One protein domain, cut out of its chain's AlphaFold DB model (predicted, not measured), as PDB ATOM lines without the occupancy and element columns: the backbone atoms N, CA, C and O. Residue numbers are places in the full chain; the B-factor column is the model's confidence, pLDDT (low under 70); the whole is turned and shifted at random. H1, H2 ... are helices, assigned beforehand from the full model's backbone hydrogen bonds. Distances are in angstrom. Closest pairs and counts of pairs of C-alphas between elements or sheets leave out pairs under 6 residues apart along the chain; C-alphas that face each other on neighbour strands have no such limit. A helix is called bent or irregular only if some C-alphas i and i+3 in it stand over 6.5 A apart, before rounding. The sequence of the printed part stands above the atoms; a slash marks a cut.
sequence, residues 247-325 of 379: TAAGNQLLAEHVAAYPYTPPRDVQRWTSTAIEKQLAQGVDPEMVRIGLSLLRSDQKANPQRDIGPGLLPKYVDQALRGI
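What this domain is: This is residues 247 to 325 of the 379 residues of the protein "HTH iclR-type domain-containing protein" of Glutamicibacter sp. V16R2B1 (UniProt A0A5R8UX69). Two pairs of helices pack together: H1 and H2 make a helical hairpin, and H3 and H4 cross as an X. H3 packs on H1 along its length at a shallow tilt, while H4 starts beside H2, crosses H3 and runs on away from the hairpin. Residues 302 to 308, at the turn from H3 to H4, stick out at one end. The printed part has 79 residues with four named helices, in the order H1, H2, H3, H4, and no named strand; its class is all helix. The whole is compact, with a radius of gyration of the C-alphas of 11.7 A and spans of 32 by 26 by 18 A.

Where its parts are: Find C-alpha 247 at (128.057, 117.695, 118.807); there H1 begins, and it runs through residues 247 to 259 for 18.2 A. After a short link, look for H2 at residues 267 to 282, 22.3 A long. A tight link of four residues leads to H3, residues 287 to 303, the longest helix at 24.5 A; find its first C-alpha at (132.474, 107.142, 117.217). Another short link brings you to H4, residues 311 to 324, 19.9 A long, which ends at C-alpha 324 at (133.162, 93.336, 109.889). H4 is irregular: its C-alphas 312 and 315 are 7.1 A apart.

How they stand to each other: Start at the bundle of H1, H2 and H3, three helices that touch, up and down, each running against the one before. H1 and H2, a hairpin, touch at a steep tilt of 44 degrees, opposite ways; their closest C-alphas, of Gly 250 and Glu 278, are 5.6 A apart. H1 and H3 touch at a shallow tilt of 26 degrees, the same way, closest at the C-alphas of Leu 253 and Arg 291, 6.7 A. H2 and H3, also a hairpin, only just touch, with 3 pairs of C-alphas within 8 A, through residues 277 to 281 and 287 to 290 alone; the closest C-alphas, of Leu 281 and Pro 287, are 6.9 A apart, and the steep tilt of 37 degrees is only just past shallow. Now look at Gly 293 and Val 318, the closest C-alphas of H3 and H4 at 4.2 A; these helices touch at a steep tilt of 65 degrees, opposite ways. H4 touches H2 with residues 311 to 315 alone, closest at the C-alphas of Thr 273 and Pro 311, 5.9 A. H1 and H4 are apart. In H1, H2 and H3 every O i to N i+4 pair is within hydrogen-bond range; in H4, 8 of 10 are.

The domain as a whole: The two C-alphas farthest apart, of Ala 248 and Gln 306, are 32.7 A from each other. The printed part has no cut, and none of its links is long. The mean pLDDT of the printed part is 89.9, and residue 325 alone is under 70.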
ATOM      1  N   THR A 247     127.669 116.630 119.747       81.50
ATOM      2  CA  THR A 247     128.057 117.695 118.807       81.50
ATOM      3  C   THR A 247     129.574 117.887 118.755       81.50
ATOM      4  O   THR A 247     130.128 118.157 117.695       81.50
ATOM      5  N   ALA A 248     130.272 117.722 119.886       91.75
ATOM      6  CA  ALA A 248     131.729 117.855 119.933       91.75
ATOM      7  C   ALA A 248     132.419 116.691 119.206       91.75
ATOM      8  O   ALA A 248     133.279 116.920 118.356       91.75
ATOM      9  N   ALA A 249     131.977 115.457 119.477       93.00
ATOM     10  CA  ALA A 249     132.470 114.265 118.788       93.00
ATOM     11  C   ALA A 249     132.164 114.305 117.280       93.00
ATOM     12  O   ALA A 249     133.033 113.993 116.468       93.00
ATOM     13  N   GLY A 250     130.963 114.754 116.893       94.50
ATOM     14  CA  GLY A 250     130.590 114.905 115.486       94.50
ATOM     15  C   GLY A 250     131.487 115.889 114.732       94.50
ATOM     16  O   GLY A 250     131.995 115.564 113.658       94.50
ATOM     17  N   ASN A 251     131.764 117.051 115.332       95.19
ATOM     18  CA  ASN A 251     132.661 118.052 114.751       95.19
ATOM     19  C   ASN A 251     134.100 117.538 114.603       95.19
ATOM     20  O   ASN A 251     134.742 117.808 113.589       95.19
ATOM     21  N   GLN A 252     134.601 116.780 115.585       96.81
ATOM     22  CA  GLN A 252     135.929 116.172 115.509       96.81
ATOM     23  C   GLN A 252     136.013 115.142 114.373       96.81
ATOM     24  O   GLN A 252     136.933 115.210 113.559       96.81
ATOM     25  N   LEU A 253     135.035 114.238 114.264       96.88
ATOM     26  CA  LEU A 253     134.985 113.243 113.187       96.88
ATOM     27  C   LEU A 253     134.881 113.896 111.803       96.88
ATOM     28  O   LEU A 253     135.531 113.446 110.858       96.88
ATOM     29  N   LEU A 254     134.101 114.972 111.674       96.06
ATOM     30  CA  LEU A 254     134.021 115.737 110.432       96.06
ATOM     31  C   LEU A 254     135.369 116.378 110.085       96.06
ATOM     32  O   LEU A 254     135.801 116.292 108.937       96.06
ATOM     33  N   ALA A 255     136.047 116.989 111.061       96.81
ATOM     34  CA  ALA A 255     137.356 117.605 110.860       96.81
ATOM     35  C   ALA A 255     138.410 116.574 110.429       96.81
ATOM     36  O   ALA A 255     139.104 116.794 109.437       96.81
ATOM     37  N   GLU A 256     138.477 115.420 111.102       97.00
ATOM     38  CA  GLU A 256     139.343 114.295 110.719       97.00
ATOM     39  C   GLU A 256     139.007 113.772 109.313       97.00
ATOM     40  O   GLU A 256     139.896 113.463 108.514       97.00
ATOM     41  N   HIS A 257     137.715 113.698 108.973       95.31
ATOM     42  CA  HIS A 257     137.285 113.251 107.655       95.31
ATOM     43  C   HIS A 257     137.711 114.222 106.550       95.31
ATOM     44  O   HIS A 257     138.229 113.771 105.529       95.31
ATOM     45  N   VAL A 258     137.511 115.525 106.763       95.56
ATOM     46  CA  VAL A 258     137.869 116.604 105.832       95.56
ATOM     47  C   VAL A 258     139.384 116.719 105.667       95.56
ATOM     48  O   VAL A 258     139.854 116.833 104.539       95.56
ATOM     49  N   ALA A 259     140.146 116.625 106.761       96.56
ATOM     50  CA  ALA A 259     141.604 116.769 106.760       96.56
ATOM     51  C   ALA A 259     142.332 115.701 105.931       96.56
ATOM     52  O   ALA A 259     143.465 115.909 105.511       96.56
ATOM     53  N   ALA A 260     141.693 114.557 105.690       95.12
ATOM     54  CA  ALA A 260     142.304 113.466 104.948       95.12
ATOM     55  C   ALA A 260     141.902 113.407 103.461       95.12
ATOM     56  O   ALA A 260     142.229 112.432 102.781       95.12
ATOM     57  N   TYR A 261     141.240 114.447 102.940       90.81
ATOM     58  CA  TYR A 261     141.176 114.698 101.496       90.81
ATOM     59  C   TYR A 261     142.319 115.630 101.065       90.81
ATOM     60  O   TYR A 261     142.643 116.570 101.788       90.81
ATOM     61  N   PRO A 262     142.905 115.430  99.867       91.56
ATOM     62  CA  PRO A 262     143.921 116.341  99.332       91.56
ATOM     63  C   PRO A 262     143.348 117.717  98.953       91.56
ATOM     64  O   PRO A 262     144.096 118.675  98.791       91.56
ATOM     65  N   TYR A 263     142.024 117.819  98.808       92.19
ATOM     66  CA  TYR A 263     141.288 119.053  98.554       92.19
ATOM     67  C   TYR A 263     140.157 119.208  99.569       92.19
ATOM     68  O   TYR A 263     139.513 118.232  99.955       92.19
ATOM     69  N   THR A 264     139.874 120.448  99.968       92.00
ATOM     70  CA  THR A 264     138.741 120.746 100.847       92.00
ATOM     71  C   THR A 264     137.435 120.418 100.116       92.00
ATOM     72  O   THR A 264     137.155 121.035  99.083       92.00
ATOM     73  N   PRO A 265     136.612 119.473 100.611       89.00
ATOM     74  CA  PRO A 265     135.354 119.129  99.964       89.00
ATOM     75  C   PRO A 265     134.399 120.336  99.964       89.00
ATOM     76  O   PRO A 265     134.470 121.162 100.882       89.00
ATOM     77  N   PRO A 266     133.482 120.457  98.984       91.56
ATOM     78  CA  PRO A 266     132.500 121.541  98.946       91.56
ATOM     79  C   PRO A 266     131.695 121.649 100.249       91.56
ATOM     80  O   PRO A 266     131.400 120.641 100.896       91.56
ATOM     81  N   ARG A 267     131.296 122.872 100.635       89.25
ATOM     82  CA  ARG A 267     130.566 123.120 101.898       89.25
ATOM     83  C   ARG A 267     129.283 122.301 102.026       89.25
ATOM     84  O   ARG A 267     128.946 121.895 103.134       89.25
ATOM     85  N   ASP A 268     128.598 122.038 100.920       84.75
ATOM     86  CA  ASP A 268     127.364 121.250 100.926       84.75
ATOM     87  C   ASP A 268     127.635 119.783 101.282       84.75
ATOM     88  O   ASP A 268     126.920 119.209 102.101       84.75
ATOM     89  N   VAL A 269     128.738 119.217 100.778       86.06
ATOM     90  CA  VAL A 269     129.205 117.869 101.141       86.06
ATOM     91  C   VAL A 269     129.594 117.820 102.617       86.06
ATOM     92  O   VAL A 269     129.225 116.882 103.316       86.06
ATOM     93  N   GLN A 270     130.286 118.845 103.128       93.00
ATOM     94  CA  GLN A 270     130.640 118.917 104.551       93.00
ATOM     95  C   GLN A 270     129.404 118.984 105.456       93.00
ATOM     96  O   GLN A 270     129.321 118.236 106.427       93.00
ATOM     97  N   ARG A 271     128.431 119.849 105.126       90.31
ATOM     98  CA  ARG A 271     127.169 119.985 105.875       90.31
ATOM     99  C   ARG A 271     126.405 118.675 105.905       90.31
ATOM    100  O   ARG A 271     125.994 118.237 106.975       90.31
ATOM    101  N   TRP A 272     126.267 118.044 104.744       88.31
ATOM    102  CA  TRP A 272     125.593 116.764 104.624       88.31
ATOM    103  C   TRP A 272     126.292 115.709 105.497       88.31
ATOM    104  O   TRP A 272     125.643 115.038 106.301       88.31
ATOM    105  N   THR A 273     127.623 115.593 105.397       92.38
ATOM    106  CA  THR A 273     128.402 114.606 106.166       92.38
ATOM    107  C   THR A 273     128.292 114.855 107.669       92.38
ATOM    108  O   THR A 273     128.126 113.895 108.417       92.38
ATOM    109  N   SER A 274     128.280 116.121 108.108       94.75
ATOM    110  CA  SER A 274     128.013 116.500 109.507       94.75
ATOM    111  C   SER A 274     126.672 115.949 109.981       94.75
ATOM    112  O   SER A 274     126.617 115.239 110.982       94.75
ATOM    113  N   THR A 275     125.599 116.189 109.219       92.69
ATOM    114  CA  THR A 275     124.250 115.717 109.566       92.69
ATOM    115  C   THR A 275     124.184 114.194 109.661       92.69
ATOM    116  O   THR A 275     123.514 113.656 110.543       92.69
ATOM    117  N   ALA A 276     124.887 113.471 108.788       92.19
ATOM    118  CA  ALA A 276     124.906 112.015 108.845       92.19
ATOM    119  C   ALA A 276     125.732 111.465 110.015       92.19
ATOM    120  O   ALA A 276     125.288 110.511 110.649       92.19
ATOM    121  N   ILE A 277     126.878 112.076 110.337       95.06
ATOM    122  CA  ILE A 277     127.666 111.737 111.533       95.06
ATOM    123  C   ILE A 277     126.822 111.970 112.790       95.06
ATOM    124  O   ILE A 277     126.681 111.065 113.609       95.06
ATOM    125  N   GLU A 278     126.199 113.143 112.915       94.44
ATOM    126  CA  GLU A 278     125.318 113.485 114.037       94.44
ATOM    127  C   GLU A 278     124.159 112.493 114.168       94.44
ATOM    128  O   GLU A 278     123.858 112.048 115.275       94.44
ATOM    129  N   LYS A 279     123.549 112.082 113.047       92.75
ATOM    130  CA  LYS A 279     122.476 111.079 113.038       92.75
ATOM    131  C   LYS A 279     122.948 109.716 113.554       92.75
ATOM    132  O   LYS A 279     122.212 109.087 114.307       92.75
ATOM    133  N   GLN A 280     124.147 109.266 113.183       94.56
ATOM    134  CA  GLN A 280     124.710 107.994 113.661       94.56
ATOM    135  C   GLN A 280     125.067 108.058 115.152       94.56
ATOM    136  O   GLN A 280     124.714 107.161 115.916       94.56
ATOM    137  N   LEU A 281     125.681 109.155 115.599       95.44
ATOM    138  CA  LEU A 281     125.984 109.367 117.018       95.44
ATOM    139  C   LEU A 281     124.707 109.453 117.867       95.44
ATOM    140  O   LEU A 281     124.649 108.890 118.958       95.44
ATOM    141  N   ALA A 282     123.651 110.093 117.354       92.25
ATOM    142  CA  ALA A 282     122.345 110.148 118.010       92.25
ATOM    143  C   ALA A 282     121.664 108.771 118.114       92.25
ATOM    144  O   ALA A 282     120.862 108.554 119.018       92.25
ATOM    145  N   GLN A 283     122.001 107.833 117.223       93.31
ATOM    146  CA  GLN A 283     121.567 106.434 117.289       93.31
ATOM    147  C   GLN A 283     122.400 105.591 118.273       93.31
ATOM    148  O   GLN A 283     122.136 104.401 118.425       93.31
ATOM    149  N   GLY A 284     123.381 106.190 118.960       95.12
ATOM    150  CA  GLY A 284     124.253 105.500 119.909       95.12
ATOM    151  C   GLY A 284     125.362 104.685 119.245       95.12
ATOM    152  O   GLY A 284     125.950 103.823 119.894       95.12
ATOM    153  N   VAL A 285     125.648 104.932 117.962       94.81
ATOM    154  CA  VAL A 285     126.767 104.284 117.276       94.81
ATOM    155  C   VAL A 285     128.082 104.819 117.836       94.81
ATOM    156  O   VAL A 285     128.272 106.029 117.960       94.81
ATOM    157  N   ASP A 286     128.993 103.902 118.157       95.19
ATOM    158  CA  ASP A 286     130.337 104.221 118.637       95.19
ATOM    159  C   ASP A 286     131.078 105.129 117.624       95.19
ATOM    160  O   ASP A 286     131.134 104.791 116.432       95.19
ATOM    161  N   PRO A 287     131.662 106.266 118.061       95.81
ATOM    162  CA  PRO A 287     132.474 107.142 117.217       95.81
ATOM    163  C   PRO A 287     133.548 106.422 116.386       95.81
ATOM    164  O   PRO A 287     133.785 106.809 115.239       95.81
ATOM    165  N   GLU A 288     134.167 105.355 116.906       95.31
ATOM    166  CA  GLU A 288     135.165 104.571 116.164       95.31
ATOM    167  C   GLU A 288     134.550 103.855 114.956       95.31
ATOM    168  O   GLU A 288     135.142 103.812 113.875       95.31
ATOM    169  N   MET A 289     133.320 103.353 115.084       95.62
ATOM    170  CA  MET A 289     132.607 102.699 113.980       95.62
ATOM    171  C   MET A 289     132.252 103.705 112.890       95.62
ATOM    172  O   MET A 289     132.373 103.408 111.699       95.62
ATOM    173  N   VAL A 290     131.879 104.922 113.294       95.81
ATOM    174  CA  VAL A 290     131.651 106.033 112.365       95.81
ATOM    175  C   VAL A 290     132.948 106.396 111.638       95.81
ATOM    176  O   VAL A 290     132.933 106.551 110.416       95.81
ATOM    177  N   ARG A 291     134.089 106.446 112.340       96.50
ATOM    178  CA  ARG A 291     135.412 106.698 111.740       96.50
ATOM    179  C   ARG A 291     135.795 105.630 110.710       96.50
ATOM    180  O   ARG A 291     136.236 105.974 109.610       96.50
ATOM    181  N   ILE A 292     135.581 104.348 111.018       95.31
ATOM    182  CA  ILE A 292     135.832 103.243 110.075       95.31
ATOM    183  C   ILE A 292     134.904 103.357 108.858       95.31
ATOM    184  O   ILE A 292     135.379 103.274 107.723       95.31
ATOM    185  N   GLY A 293     133.610 103.618 109.067       94.62
ATOM    186  CA  GLY A 293     132.646 103.826 107.982       94.62
ATOM    187  C   GLY A 293     133.037 104.983 107.054       94.62
ATOM    188  O   GLY A 293     133.002 104.838 105.832       94.62
ATOM    189  N   LEU A 294     133.502 106.104 107.614       95.38
ATOM    190  CA  LEU A 294     134.014 107.251 106.854       95.38
ATOM    191  C   LEU A 294     135.283 106.915 106.050       95.38
ATOM    192  O   LEU A 294     135.457 107.421 104.938       95.38
ATOM    193  N   SER A 295     136.163 106.061 106.581       94.12
ATOM    194  CA  SER A 295     137.362 105.582 105.875       94.12
ATOM    195  C   SER A 295     137.011 104.664 104.694       94.12
ATOM    196  O   SER A 295     137.576 104.797 103.603       94.12
ATOM    197  N   LEU A 296     136.024 103.778 104.874       93.06
ATOM    198  CA  LEU A 296     135.506 102.916 103.807       93.06
ATOM    199  C   LEU A 296     134.833 103.730 102.697       93.06
ATOM    200  O   LEU A 296     135.133 103.512 101.525       93.06
ATOM    201  N   LEU A 297     133.999 104.710 103.065       92.88
ATOM    202  CA  LEU A 297     133.358 105.634 102.124       92.88
ATOM    203  C   LEU A 297     134.399 106.340 101.241       92.88
ATOM    204  O   LEU A 297     134.255 106.381 100.020       92.88
ATOM    205  N   ARG A 298     135.483 106.843 101.846       92.50
ATOM    206  CA  ARG A 298     136.580 107.495 101.115       92.50
ATOM    207  C   ARG A 298     137.323 106.526 100.196       92.50
ATOM    208  O   ARG A 298     137.698 106.894  99.085       92.50
ATOM    209  N   SER A 299     137.554 105.301 100.657       90.69
ATOM    210  CA  SER A 299     138.229 104.271  99.862       90.69
ATOM    211  C   SER A 299     137.416 103.905  98.616       90.69
ATOM    212  O   SER A 299     137.990 103.803  97.534       90.69
ATOM    213  N   ASP A 300     136.089 103.793  98.739       89.44
ATOM    214  CA  ASP A 300     135.197 103.559  97.594       89.44
ATOM    215  C   ASP A 300     135.147 104.768  96.648       89.44
ATOM    216  O   ASP A 300     135.237 104.591  95.437       89.44
ATOM    217  N   GLN A 301     135.110 105.999  97.178       88.62
ATOM    218  CA  GLN A 301     135.208 107.220  96.360       88.62
ATOM    219  C   GLN A 301     136.499 107.277  95.547       88.62
ATOM    220  O   GLN A 301     136.480 107.648  94.374       88.62
ATOM    221  N   LYS A 302     137.623 106.880  96.150       87.88
ATOM    222  CA  LYS A 302     138.916 106.828  95.461       87.88
ATOM    223  C   LYS A 302     138.943 105.751  94.375       87.88
ATOM    224  O   LYS A 302     139.544 105.973  93.328       87.88
ATOM    225  N   ALA A 303     138.321 104.598  94.622       88.12
ATOM    226  CA  ALA A 303     138.244 103.510  93.649       88.12
ATOM    227  C   ALA A 303     137.274 103.821  92.494       88.12
ATOM    228  O   ALA A 303     137.524 103.416  91.363       88.12
ATOM    229  N   ASN A 304     136.193 104.555  92.772       87.88
ATOM    230  CA  ASN A 304     135.087 104.795  91.850       87.88
ATOM    231  C   ASN A 304     134.729 106.295  91.766       87.88
ATOM    232  O   ASN A 304     133.647 106.686  92.204       87.88
ATOM    233  N   PRO A 305     135.580 107.148  91.163       82.88
ATOM    234  CA  PRO A 305     135.371 108.601  91.142       82.88
ATOM    235  C   PRO A 305     134.144 109.046  90.328       82.88
ATOM    236  O   PRO A 305     133.638 110.142  90.532       82.88
ATOM    237  N   GLN A 306     133.671 108.206  89.401       74.88
ATOM    238  CA  GLN A 306     132.469 108.451  88.588       74.88
ATOM    239  C   GLN A 306     131.170 108.087  89.315       74.88
ATOM    240  O   GLN A 306     130.081 108.435  88.864       74.88
ATOM    241  N   ARG A 307     131.263 107.337  90.416       78.94
ATOM    242  CA  ARG A 307     130.094 106.929  91.181       78.94
ATOM    243  C   ARG A 307     129.721 108.092  92.082       78.94
ATOM    244  O   ARG A 307     130.554 108.560  92.852       78.94
ATOM    245  N   ASP A 308     128.473 108.536  91.987       74.06
ATOM    246  CA  ASP A 308     127.939 109.591  92.843       74.06
ATOM    247  C   ASP A 308     127.778 109.039  94.267       74.06
ATOM    248  O   ASP A 308     126.715 108.593  94.705       74.06
ATOM    249  N   ILE A 309     128.908 108.930  94.965       72.19
ATOM    250  CA  ILE A 309     128.993 108.443  96.334       72.19
ATOM    251  C   ILE A 309     128.654 109.638  97.207       72.19
ATOM    252  O   ILE A 309     129.501 110.259  97.856       72.19
ATOM    253  N   GLY A 310     127.366 109.972  97.166       76.81
ATOM    254  CA  GLY A 310     126.759 110.879  98.107       76.81
ATOM    255  C   GLY A 310     126.975 110.318  99.507       76.81
ATOM    256  O   GLY A 310     126.981 109.093  99.705       76.81
ATOM    257  N   PRO A 311     127.116 111.171 100.524       70.50
ATOM    258  CA  PRO A 311     127.422 110.661 101.840       70.50
ATOM    259  C   PRO A 311     126.199 109.919 102.441       70.50
ATOM    260  O   PRO A 311     126.321 109.295 103.492       70.50
ATOM    261  N   GLY A 312     125.056 109.860 101.718       79.81
ATOM    262  CA  GLY A 312     123.873 109.002 101.952       79.81
ATOM    263  C   GLY A 312     124.197 107.528 102.138       79.81
ATOM    264  O   GLY A 312     123.428 106.784 102.740       79.81
ATOM    265  N   LEU A 313     125.376 107.121 101.677       87.56
ATOM    266  CA  LEU A 313     125.915 105.783 101.842       87.56
ATOM    267  C   LEU A 313     126.653 105.579 103.175       87.56
ATOM    268  O   LEU A 313     126.987 104.442 103.497       87.56
ATOM    269  N   LEU A 314     126.879 106.623 103.981       87.31
ATOM    270  CA  LEU A 314     127.553 106.518 105.277       87.31
ATOM    271  C   LEU A 314     126.901 105.473 106.201       87.31
ATOM    272  O   LEU A 314     127.645 104.634 106.701       87.31
ATOM    273  N   PRO A 315     125.562 105.415 106.380       89.06
ATOM    274  CA  PRO A 315     124.934 104.358 107.176       89.06
ATOM    275  C   PRO A 315     125.289 102.951 106.678       89.06
ATOM    276  O   PRO A 315     125.586 102.073 107.478       89.06
ATOM    277  N   LYS A 316     125.353 102.746 105.356       90.81
ATOM    278  CA  LYS A 316     125.724 101.457 104.752       90.81
ATOM    279  C   LYS A 316     127.173 101.074 105.071       90.81
ATOM    280  O   LYS A 316     127.446  99.907 105.343       90.81
ATOM    281  N   TYR A 317     128.095 102.035 105.043       89.94
ATOM    282  CA  TYR A 317     129.502 101.796 105.378       89.94
ATOM    283  C   TYR A 317     129.734 101.611 106.880       89.94
ATOM    284  O   TYR A 317     130.567 100.795 107.269       89.94
ATOM    285  N   VAL A 318     128.970 102.308 107.724       89.25
ATOM    286  CA  VAL A 318     128.957 102.090 109.178       89.25
ATOM    287  C   VAL A 318     128.404 100.699 109.504       89.25
ATOM    288  O   VAL A 318     129.042  99.953 110.241       89.25
ATOM    289  N   ASP A 319     127.303 100.282 108.875       86.88
ATOM    290  CA  ASP A 319     126.771  98.917 108.994       86.88
ATOM    291  C   ASP A 319     127.782  97.863 108.528       86.88
ATOM    292  O   ASP A 319     127.922  96.802 109.139       86.88
ATOM    293  N   GLN A 320     128.509  98.141 107.443       88.06
ATOM    294  CA  GLN A 320     129.577  97.266 106.969       88.06
ATOM    295  C   GLN A 320     130.719  97.164 107.990       88.06
ATOM    296  O   GLN A 320     131.211  96.057 108.225       88.06
ATOM    297  N   ALA A 321     131.109  98.275 108.623       88.00
ATOM    298  CA  ALA A 321     132.108  98.291 109.690       88.00
ATOM    299  C   ALA A 321     131.647  97.465 110.904       88.00
ATOM    300  O   ALA A 321     132.372  96.575 111.354       88.00
ATOM    301  N   LEU A 322     130.404  97.669 111.352       85.50
ATOM    302  CA  LEU A 322     129.787  96.919 112.452       85.50
ATOM    303  C   LEU A 322     129.731  95.409 112.165       85.50
ATOM    304  O   LEU A 322     130.032  94.598 113.038       85.50
ATOM    305  N   ARG A 323     129.402  95.001 110.930       84.38
ATOM    306  CA  ARG A 323     129.376  93.578 110.525       84.38
ATOM    307  C   ARG A 323     130.768  92.959 110.390       84.38
ATOM    308  O   ARG A 323     130.911  91.749 110.580       84.38
ATOM    309  N   GLY A 324     131.767  93.761 110.017       77.69
ATOM    310  CA  GLY A 324     133.162  93.336 109.889       77.69
ATOM    311  C   GLY A 324     133.825  93.068 111.239       77.69
ATOM    312  O   GLY A 324     134.668  92.178 111.349       77.69
ATOM    313  N   ILE A 325     133.383  93.767 112.284       62.59
ATOM    314  CA  ILE A 325     133.864  93.606 113.656       62.59
ATOM    315  C   ILE A 325     132.968  92.582 114.354       62.59
ATOM    316  O   ILE A 325     132.221  92.869 115.283       62.59
TER     317      ILE A 325